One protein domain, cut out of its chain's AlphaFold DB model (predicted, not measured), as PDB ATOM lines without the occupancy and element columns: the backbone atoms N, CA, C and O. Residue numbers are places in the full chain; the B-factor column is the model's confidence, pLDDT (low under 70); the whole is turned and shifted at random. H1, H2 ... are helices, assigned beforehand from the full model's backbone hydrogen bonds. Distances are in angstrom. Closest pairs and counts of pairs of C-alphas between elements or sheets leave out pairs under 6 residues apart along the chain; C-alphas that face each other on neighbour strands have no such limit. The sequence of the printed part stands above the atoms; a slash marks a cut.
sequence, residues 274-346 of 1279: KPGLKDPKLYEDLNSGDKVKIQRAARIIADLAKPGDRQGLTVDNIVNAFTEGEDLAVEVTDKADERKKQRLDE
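What this domain is: This is residues 274 to 346 of the 1279 residues of the protein "Interaptin" of Legionella gratiana (UniProt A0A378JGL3). H2 stands in the middle of a small helical domain, between H1 and H4, while the long H5 packs side by side on H1. The 73 printed residues, with five named helices, H1 to H5, and no named strand, are all helix in class and compact, with a radius of gyration of the C-alphas of 12.0 A and spans of 35 by 26 by 19 A.

How they stand to each other: H1, residues 280 to 286, touches residues 293 to 298 alone of H2, residues 291 to 304, opposite ways at a steep tilt of 64 degrees; the closest C-alphas, of Leu 286 and Ile 294, are 4.5 A apart. H3, residues 307 to 310, touches no helix. H4, residues 315 to 321, touches H2, closest at C-alphas 295 and 319, 5.2 A. H5, residues 330 to 346, touches H1 at a shallow tilt of 12 degrees, opposite ways, closest at C-alphas 280 and 340, 5.1 A. Every O i to N i+4 pair is within hydrogen-bond range in H1, H4 and H5, and 9 of 10 in H2; H3 is too short.

Where its parts are: C-alpha 280 is at (-34.084, -11.010, 43.324). H2 measures 20.2 A, H5 24.5 A.

The domain as a whole: The printed part has no cut and no long link. Residues 276 and 325 have pLDDT under 70.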
ATOM      1  N   LYS A 274     -36.866 -19.834  33.419       78.31
ATOM      2  CA  LYS A 274     -37.709 -20.198  34.571       78.31
ATOM      3  C   LYS A 274     -38.170 -18.974  35.379       78.31
ATOM      4  O   LYS A 274     -37.334 -18.283  35.951       78.31
ATOM      5  N   PRO A 275     -39.493 -18.721  35.504       71.69
ATOM      6  CA  PRO A 275     -40.021 -17.561  36.236       71.69
ATOM      7  C   PRO A 275     -39.607 -17.521  37.710       71.69
ATOM      8  O   PRO A 275     -39.336 -16.447  38.232       71.69
ATOM      9  N   GLY A 276     -39.512 -18.688  38.360       66.88
ATOM     10  CA  GLY A 276     -39.132 -18.799  39.770       66.88
ATOM     11  C   GLY A 276     -37.713 -18.312  40.085       66.88
ATOM     12  O   GLY A 276     -37.448 -18.004  41.234       66.88
ATOM     13  N   LEU A 277     -36.835 -18.189  39.079       78.81
ATOM     14  CA  LEU A 277     -35.454 -17.699  39.213       78.81
ATOM     15  C   LEU A 277     -35.306 -16.215  38.821       78.81
ATOM     16  O   LEU A 277     -34.194 -15.695  38.725       78.81
ATOM     17  N   LYS A 278     -36.409 -15.513  38.545       78.19
ATOM     18  CA  LYS A 278     -36.373 -14.091  38.160       78.19
ATOM     19  C   LYS A 278     -36.518 -13.133  39.341       78.19
ATOM     20  O   LYS A 278     -36.242 -11.954  39.170       78.19
ATOM     21  N   ASP A 279     -36.933 -13.622  40.508       81.94
ATOM     22  CA  ASP A 279     -37.128 -12.804  41.707       81.94
ATOM     23  C   ASP A 279     -35.788 -12.572  42.440       81.94
ATOM     24  O   ASP A 279     -35.203 -13.541  42.930       81.94
ATOM     25  N   PRO A 280     -35.293 -11.321  42.561       84.06
ATOM     26  CA  PRO A 280     -34.084 -11.010  43.324       84.06
ATOM     27  C   PRO A 280     -34.156 -11.459  44.789       84.06
ATOM     28  O   PRO A 280     -33.126 -11.775  45.388       84.06
ATOM     29  N   LYS A 281     -35.367 -11.514  45.362       85.62
ATOM     30  CA  LYS A 281     -35.598 -11.909  46.752       85.62
ATOM     31  C   LYS A 281     -35.251 -13.370  47.015       85.62
ATOM     32  O   LYS A 281     -34.855 -13.698  48.125       85.62
ATOM     33  N   LEU A 282     -35.335 -14.232  46.001       89.06
ATOM     34  CA  LEU A 282     -34.911 -15.629  46.114       89.06
ATOM     35  C   LEU A 282     -33.437 -15.734  46.528       89.06
ATOM     36  O   LEU A 282     -33.097 -16.512  47.414       89.06
ATOM     37  N   TYR A 283     -32.574 -14.947  45.885       90.31
ATOM     38  CA  TYR A 283     -31.132 -14.952  46.138       90.31
ATOM     39  C   TYR A 283     -30.791 -14.281  47.467       90.31
ATOM     40  O   TYR A 283     -29.887 -14.716  48.169       90.31
ATOM     41  N   GLU A 284     -31.557 -13.257  47.847       87.81
ATOM     42  CA  GLU A 284     -31.449 -12.644  49.170       87.81
ATOM     43  C   GLU A 284     -31.842 -13.607  50.293       87.81
ATOM     44  O   GLU A 284     -31.139 -13.689  51.294       87.81
ATOM     45  N   ASP A 285     -32.930 -14.360  50.119       89.81
ATOM     46  CA  ASP A 285     -33.366 -15.374  51.080       89.81
ATOM     47  C   ASP A 285     -32.310 -16.489  51.212       89.81
ATOM     48  O   ASP A 285     -32.053 -16.948  52.329       89.81
ATOM     49  N   LEU A 286     -31.646 -16.865  50.110       89.31
ATOM     50  CA  LEU A 286     -30.541 -17.831  50.114       89.31
ATOM     51  C   LEU A 286     -29.290 -17.300  50.845       89.31
ATOM     52  O   LEU A 286     -28.645 -18.063  51.549       89.31
ATOM     53  N   ASN A 287     -28.999 -15.997  50.766       86.19
ATOM     54  CA  ASN A 287     -27.854 -15.358  51.441       86.19
ATOM     55  C   ASN A 287     -28.193 -14.751  52.812       86.19
ATOM     56  O   ASN A 287     -27.400 -14.018  53.398       86.19
ATOM     57  N   SER A 288     -29.384 -15.021  53.342       85.31
ATOM     58  CA  SER A 288     -29.889 -14.318  54.526       85.31
ATOM     59  C   SER A 288     -29.273 -14.766  55.856       85.31
ATOM     60  O   SER A 288     -29.498 -14.104  56.870       85.31
ATOM     61  N   GLY A 289     -28.581 -15.911  55.885       82.00
ATOM     62  CA  GLY A 289     -28.152 -16.586  57.118       82.00
ATOM     63  C   GLY A 289     -29.304 -17.175  57.950       82.00
ATOM     64  O   GLY A 289     -29.069 -17.842  58.954       82.00
ATOM     65  N   ASP A 290     -30.560 -16.962  57.542       88.50
ATOM     66  CA  ASP A 290     -31.750 -17.499  58.196       88.50
ATOM     67  C   ASP A 290     -32.094 -18.861  57.592       88.50
ATOM     68  O   ASP A 290     -32.486 -18.968  56.427       88.50
ATOM     69  N   LYS A 291     -32.002 -19.908  58.416       87.94
ATOM     70  CA  LYS A 291     -32.320 -21.291  58.043       87.94
ATOM     71  C   LYS A 291     -33.637 -21.424  57.275       87.94
ATOM     72  O   LYS A 291     -33.688 -22.123  56.269       87.94
ATOM     73  N   VAL A 292     -34.719 -20.792  57.735       87.25
ATOM     74  CA  VAL A 292     -36.053 -20.964  57.134       87.25
ATOM     75  C   VAL A 292     -36.089 -20.348  55.739       87.25
ATOM     76  O   VAL A 292     -36.676 -20.919  54.814       87.25
ATOM     77  N   LYS A 293     -35.443 -19.192  55.571       90.69
ATOM     78  CA  LYS A 293     -35.327 -18.518  54.274       90.69
ATOM     79  C   LYS A 293     -34.430 -19.300  53.317       90.69
ATOM     80  O   LYS A 293     -34.846 -19.533  52.181       90.69
ATOM     81  N   ILE A 294     -33.292 -19.799  53.799       90.12
ATOM     82  CA  ILE A 294     -32.380 -20.660  53.036       90.12
ATOM     83  C   ILE A 294     -33.116 -21.908  52.559       90.12
ATOM     84  O   ILE A 294     -33.138 -22.183  51.365       90.12
ATOM     85  N   GLN A 295     -33.804 -22.622  53.451       90.38
ATOM     86  CA  GLN A 295     -34.557 -23.830  53.106       90.38
ATOM     87  C   GLN A 295     -35.658 -23.560  52.072       90.38
ATOM     88  O   GLN A 295     -35.858 -24.346  51.141       90.38
ATOM     89  N   ARG A 296     -36.363 -22.430  52.196       90.69
ATOM     90  CA  ARG A 296     -37.381 -22.022  51.224       90.69
ATOM     91  C   ARG A 296     -36.768 -21.735  49.853       90.69
ATOM     92  O   ARG A 296     -37.308 -22.203  48.849       90.69
ATOM     93  N   ALA A 297     -35.670 -20.986  49.807       90.38
ATOM     94  CA  ALA A 297     -34.976 -20.654  48.569       90.38
ATOM     95  C   ALA A 297     -34.353 -21.901  47.919       90.38
ATOM     96  O   ALA A 297     -34.571 -22.160  46.734       90.38
ATOM     97  N   ALA A 298     -33.679 -22.733  48.714       91.69
ATOM     98  CA  ALA A 298     -33.099 -24.004  48.297       91.69
ATOM     99  C   ALA A 298     -34.154 -24.947  47.711       91.69
ATOM    100  O   ALA A 298     -33.895 -25.563  46.682       91.69
ATOM    101  N   ARG A 299     -35.367 -25.013  48.285       93.75
ATOM    102  CA  ARG A 299     -36.468 -25.814  47.721       93.75
ATOM    103  C   ARG A 299     -36.834 -25.361  46.309       93.75
ATOM    104  O   ARG A 299     -36.891 -26.187  45.404       93.75
ATOM    105  N   ILE A 300     -37.037 -24.054  46.114       90.38
ATOM    106  CA  ILE A 300     -37.394 -23.480  44.805       90.38
ATOM    107  C   ILE A 300     -36.311 -23.794  43.764       90.38
ATOM    108  O   ILE A 300     -36.630 -24.140  42.628       90.38
ATOM    109  N   ILE A 301     -35.037 -23.701  44.148       90.00
ATOM    110  CA  ILE A 301     -33.898 -23.982  43.266       90.00
ATOM    111  C   ILE A 301     -33.793 -25.491  42.975       90.00
ATOM    112  O   ILE A 301     -33.673 -25.894  41.817       90.00
ATOM    113  N   ALA A 302     -33.899 -26.344  43.996       90.25
ATOM    114  CA  ALA A 302     -33.789 -27.798  43.876       90.25
ATOM    115  C   ALA A 302     -34.931 -28.427  43.054       90.25
ATOM    116  O   ALA A 302     -34.703 -29.384  42.308       90.25
ATOM    117  N   ASP A 303     -36.144 -27.867  43.117       89.81
ATOM    118  CA  ASP A 303     -37.283 -28.297  42.292       89.81
ATOM    119  C   ASP A 303     -37.003 -28.165  40.787       89.81
ATOM    120  O   ASP A 303     -37.537 -28.930  39.978       89.81
ATOM    121  N   LEU A 304     -36.125 -27.235  40.400       87.62
ATOM    122  CA  LEU A 304     -35.756 -26.984  39.008       87.62
ATOM    123  C   LEU A 304     -34.640 -27.907  38.503       87.62
ATOM    124  O   LEU A 304     -34.495 -28.065  37.287       87.62
ATOM    125  N   ALA A 305     -33.898 -28.558  39.402       85.81
ATOM    126  CA  ALA A 305     -32.934 -29.587  39.032       85.81
ATOM    127  C   ALA A 305     -33.666 -30.816  38.475       85.81
ATOM    128  O   ALA A 305     -34.633 -31.303  39.070       85.81
ATOM    129  N   LYS A 306     -33.195 -31.366  37.349       83.44
ATOM    130  CA  LYS A 306     -33.740 -32.623  36.811       83.44
ATOM    131  C   LYS A 306     -33.425 -33.774  37.775       83.44
ATOM    132  O   LYS A 306     -32.379 -33.734  38.416       83.44
ATOM    133  N   PRO A 307     -34.237 -34.848  37.830       78.94
ATOM    134  CA  PRO A 307     -33.983 -35.978  38.728       78.94
ATOM    135  C   PRO A 307     -32.561 -36.558  38.638       78.94
ATOM    136  O   PRO A 307     -31.972 -36.880  39.661       78.94
ATOM    137  N   GLY A 308     -31.977 -36.627  37.433       78.38
ATOM    138  CA  GLY A 308     -30.598 -37.097  37.239       78.38
ATOM    139  C   GLY A 308     -29.513 -36.128  37.731       78.38
ATOM    140  O   GLY A 308     -28.409 -36.560  38.036       78.38
ATOM    141  N   ASP A 309     -29.825 -34.836  37.851       82.06
ATOM    142  CA  ASP A 309     -28.889 -33.806  38.313       82.06
ATOM    143  C   ASP A 309     -28.843 -33.687  39.842       82.06
ATOM    144  O   ASP A 309     -27.914 -33.084  40.366       82.06
ATOM    145  N   ARG A 310     -29.802 -34.293  40.557       85.62
ATOM    146  CA  ARG A 310     -29.913 -34.247  42.028       85.62
ATOM    147  C   ARG A 310     -28.977 -35.218  42.754       85.62
ATOM    148  O   ARG A 310     -29.081 -35.374  43.962       85.62
ATOM    149  N   GLN A 311     -28.105 -35.915  42.024       84.62
ATOM    150  CA  GLN A 311     -27.132 -36.870  42.573       84.62
ATOM    151  C   GLN A 311     -27.749 -37.950  43.491       84.62
ATOM    152  O   GLN A 311     -27.124 -38.401  44.445       84.62
ATOM    153  N   GLY A 312     -28.988 -38.372  43.206       80.19
ATOM    154  CA  GLY A 312     -29.717 -39.359  44.014       80.19
ATOM    155  C   GLY A 312     -30.465 -38.782  45.222       80.19
ATOM    156  O   GLY A 312     -31.204 -39.520  45.869       80.19
ATOM    157  N   LEU A 313     -30.342 -37.479  45.492       86.44
ATOM    158  CA  LEU A 313     -31.092 -36.793  46.540       86.44
ATOM    159  C   LEU A 313     -32.516 -36.449  46.082       86.44
ATOM    160  O   LEU A 313     -32.774 -36.085  44.929       86.44
ATOM    161  N   THR A 314     -33.458 -36.514  47.020       89.12
ATOM    162  CA  THR A 314     -34.769 -35.881  46.846       89.12
ATOM    163  C   THR A 314     -34.668 -34.378  47.137       89.12
ATOM    164  O   THR A 314     -33.689 -33.912  47.719       89.12
ATOM    165  N   VAL A 315     -35.683 -33.601  46.749       88.75
ATOM    166  CA  VAL A 315     -35.737 -32.163  47.081       88.75
ATOM    167  C   VAL A 315     -35.767 -31.959  48.593       88.75
ATOM    168  O   VAL A 315     -35.081 -31.078  49.098       88.75
ATOM    169  N   ASP A 316     -36.498 -32.801  49.320       88.44
ATOM    170  CA  ASP A 316     -36.562 -32.718  50.778       88.44
ATOM    171  C   ASP A 316     -35.217 -33.061  51.421       88.44
ATOM    172  O   ASP A 316     -34.814 -32.376  52.354       88.44
ATOM    173  N   ASN A 317     -34.465 -34.023  50.874       88.50
ATOM    174  CA  ASN A 317     -33.118 -34.335  51.362       88.50
ATOM    175  C   ASN A 317     -32.165 -33.146  51.167       88.50
ATOM    176  O   ASN A 317     -31.383 -32.839  52.060       88.50
ATOM    177  N   ILE A 318     -32.250 -32.455  50.023       89.50
ATOM    178  CA  ILE A 318     -31.449 -31.250  49.752       89.50
ATOM    179  C   ILE A 318     -31.802 -30.149  50.755       89.50
ATOM    180  O   ILE A 318     -30.915 -29.548  51.343       89.50
ATOM    181  N   VAL A 319     -33.093 -29.895  50.977       89.75
ATOM    182  CA  VAL A 319     -33.559 -28.837  51.887       89.75
ATOM    183  C   VAL A 319     -33.188 -29.141  53.340       89.75
ATOM    184  O   VAL A 319     -32.724 -28.254  54.054       89.75
ATOM    185  N   ASN A 320     -33.363 -30.388  53.776       87.25
ATOM    186  CA  ASN A 320     -33.112 -30.807  55.155       87.25
ATOM    187  C   ASN A 320     -31.619 -30.939  55.487       87.25
ATOM    188  O   ASN A 320     -31.273 -31.012  56.664       87.25
ATOM    189  N   ALA A 321     -30.738 -30.943  54.482       86.88
ATOM    190  CA  ALA A 321     -29.297 -30.900  54.708       86.88
ATOM    191  C   ALA A 321     -28.857 -29.576  55.362       86.88
ATOM    192  O   ALA A 321     -27.913 -29.581  56.140       86.88
ATOM    193  N   PHE A 322     -29.563 -28.469  55.096       88.19
ATOM    194  CA  PHE A 322     -29.269 -27.150  55.663       88.19
ATOM    195  C   PHE A 322     -29.948 -26.985  57.027       88.19
ATOM    196  O   PHE A 322     -31.123 -26.610  57.140       88.19
ATOM    197  N   THR A 323     -29.213 -27.314  58.080       79.69
ATOM    198  CA  THR A 323     -29.650 -27.252  59.474       79.69
ATOM    199  C   THR A 323     -29.352 -25.929  60.154       79.69
ATOM    200  O   THR A 323     -30.132 -25.526  61.025       79.69
ATOM    201  N   GLU A 324     -28.301 -25.253  59.713       77.75
ATOM    202  CA  GLU A 324     -27.807 -23.967  60.182       77.75
ATOM    203  C   GLU A 324     -27.552 -23.042  58.984       77.75
ATOM    204  O   GLU A 324     -27.528 -23.474  57.831       77.75
ATOM    205  N   GLY A 325     -27.399 -21.740  59.239       69.00
ATOM    206  CA  GLY A 325     -27.119 -20.776  58.171       69.00
ATOM    207  C   GLY A 325     -25.755 -20.991  57.503       69.00
ATOM    208  O   GLY A 325     -25.605 -20.691  56.323       69.00
ATOM    209  N   GLU A 326     -24.787 -21.542  58.241       81.38
ATOM    210  CA  GLU A 326     -23.400 -21.764  57.801       81.38
ATOM    211  C   GLU A 326     -23.224 -23.029  56.940       81.38
ATOM    212  O   GLU A 326     -22.176 -23.218  56.328       81.38
ATOM    213  N   ASP A 327     -24.258 -23.870  56.833       85.56
ATOM    214  CA  ASP A 327     -24.239 -25.093  56.015       85.56
ATOM    215  C   ASP A 327     -24.183 -24.800  54.500       85.56
ATOM    216  O   ASP A 327     -23.884 -25.679  53.680       85.56
ATOM    217  N   LEU A 328     -24.502 -23.565  54.103       87.88
ATOM    218  CA  LEU A 328     -24.457 -23.125  52.716       87.88
ATOM    219  C   LEU A 328     -23.017 -22.782  52.309       87.88
ATOM    220  O   LEU A 328     -22.361 -21.941  52.920       87.88
ATOM    221  N   ALA A 329     -22.522 -23.414  51.246       89.69
ATOM    222  CA  ALA A 329     -21.159 -23.195  50.773       89.69
ATOM    223  C   ALA A 329     -20.962 -21.767  50.233       89.69
ATOM    224  O   ALA A 329     -21.820 -21.240  49.523       89.69
ATOM    225  N   VAL A 330     -19.779 -21.187  50.474       87.25
ATOM    226  CA  VAL A 330     -19.405 -19.837  50.000       87.25
ATOM    227  C   VAL A 330     -19.581 -19.687  48.481       87.25
ATOM    228  O   VAL A 330     -20.054 -18.668  47.995       87.25
ATOM    229  N   GLU A 331     -19.286 -20.735  47.709       89.38
ATOM    230  CA  GLU A 331     -19.475 -20.721  46.252       89.38
ATOM    231  C   GLU A 331     -20.950 -20.541  45.849       89.38
ATOM    232  O   GLU A 331     -21.253 -19.876  44.855       89.38
ATOM    233  N   VAL A 332     -21.881 -21.109  46.623       90.19
ATOM    234  CA  VAL A 332     -23.325 -20.950  46.401       90.19
ATOM    235  C   VAL A 332     -23.747 -19.522  46.738       90.19
ATOM    236  O   VAL A 332     -24.505 -18.927  45.968       90.19
ATOM    237  N   THR A 333     -23.233 -18.953  47.835       88.19
ATOM    238  CA  THR A 333     -23.564 -17.581  48.244       88.19
ATOM    239  C   THR A 333     -23.015 -16.537  47.276       88.19
ATOM    240  O   THR A 333     -23.757 -15.648  46.855       88.19
ATOM    241  N   ASP A 334     -21.764 -16.690  46.835       88.19
ATOM    242  CA  ASP A 334     -21.128 -15.807  45.852       88.19
ATOM    243  C   ASP A 334     -21.899 -15.829  44.530       88.19
ATOM    244  O   ASP A 334     -22.188 -14.788  43.928       88.19
ATOM    245  N   LYS A 335     -22.299 -17.030  44.089       88.50
ATOM    246  CA  LYS A 335     -23.088 -17.167  42.866       88.50
ATOM    247  C   LYS A 335     -24.475 -16.553  43.023       88.50
ATOM    248  O   LYS A 335     -24.964 -15.927  42.084       88.50
ATOM    249  N   ALA A 336     -25.115 -16.694  44.182       87.38
ATOM    250  CA  ALA A 336     -26.403 -16.066  44.453       87.38
ATOM    251  C   ALA A 336     -26.321 -14.529  44.410       87.38
ATOM    252  O   ALA A 336     -27.185 -13.901  43.793       87.38
ATOM    253  N   ASP A 337     -25.262 -13.922  44.954       85.81
ATOM    254  CA  ASP A 337     -25.043 -12.469  44.894       85.81
ATOM    255  C   ASP A 337     -24.788 -11.971  43.467       85.81
ATOM    256  O   ASP A 337     -25.373 -10.968  43.041       85.81
ATOM    257  N   GLU A 338     -23.982 -12.698  42.686       85.62
ATOM    258  CA  GLU A 338     -23.770 -12.400  41.264       85.62
ATOM    259  C   GLU A 338     -25.112 -12.369  40.512       85.62
ATOM    260  O   GLU A 338     -25.402 -11.436  39.756       85.62
ATOM    261  N   ARG A 339     -25.970 -13.367  40.758       84.62
ATOM    262  CA  ARG A 339     -27.293 -13.467  40.126       84.62
ATOM    263  C   ARG A 339     -28.257 -12.397  40.620       84.62
ATOM    264  O   ARG A 339     -28.984 -11.831  39.802       84.62
ATOM    265  N   LYS A 340     -28.241 -12.064  41.914       85.69
ATOM    266  CA  LYS A 340     -29.019 -10.952  42.476       85.69
ATOM    267  C   LYS A 340     -28.684  -9.648  41.757       85.69
ATOM    268  O   LYS A 340     -29.593  -8.955  41.302       85.69
ATOM    269  N   LYS A 341     -27.390  -9.347  41.603       81.12
ATOM    270  CA  LYS A 341     -26.917  -8.149  40.903       81.12
ATOM    271  C   LYS A 341     -27.382  -8.126  39.446       81.12
ATOM    272  O   LYS A 341     -28.007  -7.155  39.034       81.12
ATOM    273  N   GLN A 342     -27.191  -9.224  38.707       80.38
ATOM    274  CA  GLN A 342     -27.655  -9.342  37.316       80.38
ATOM    275  C   GLN A 342     -29.162  -9.063  37.172       80.38
ATOM    276  O   GLN A 342     -29.568  -8.341  36.263       80.38
ATOM    277  N   ARG A 343     -30.004  -9.588  38.074       82.50
ATOM    278  CA  ARG A 343     -31.461  -9.361  38.027       82.50
ATOM    279  C   ARG A 343     -31.868  -7.946  38.388       82.50
ATOM    280  O   ARG A 343     -32.788  -7.409  37.778       82.50
ATOM    281  N   LEU A 344     -31.203  -7.343  39.368       76.12
ATOM    282  CA  LEU A 344     -31.444  -5.946  39.709       76.12
ATOM    283  C   LEU A 344     -31.076  -5.020  38.543       76.12
ATOM    284  O   LEU A 344     -31.836  -4.094  38.265       76.12
ATOM    285  N   ASP A 345     -29.987  -5.308  37.824       73.00
ATOM    286  CA  ASP A 345     -29.594  -4.561  36.625       73.00
ATOM    287  C   ASP A 345     -30.635  -4.713  35.497       73.00
ATOM    288  O   ASP A 345     -31.029  -3.724  34.882       73.00
ATOM    289  N   GLU A 346     -31.137  -5.930  35.248       75.75
ATOM    290  CA  GLU A 346     -32.198  -6.187  34.257       75.75
ATOM    291  C   GLU A 346     -33.515  -5.471  34.595       75.75
ATOM    292  O   GLU A 346     -34.156  -4.897  33.712       75.75
TER     293      GLU A 346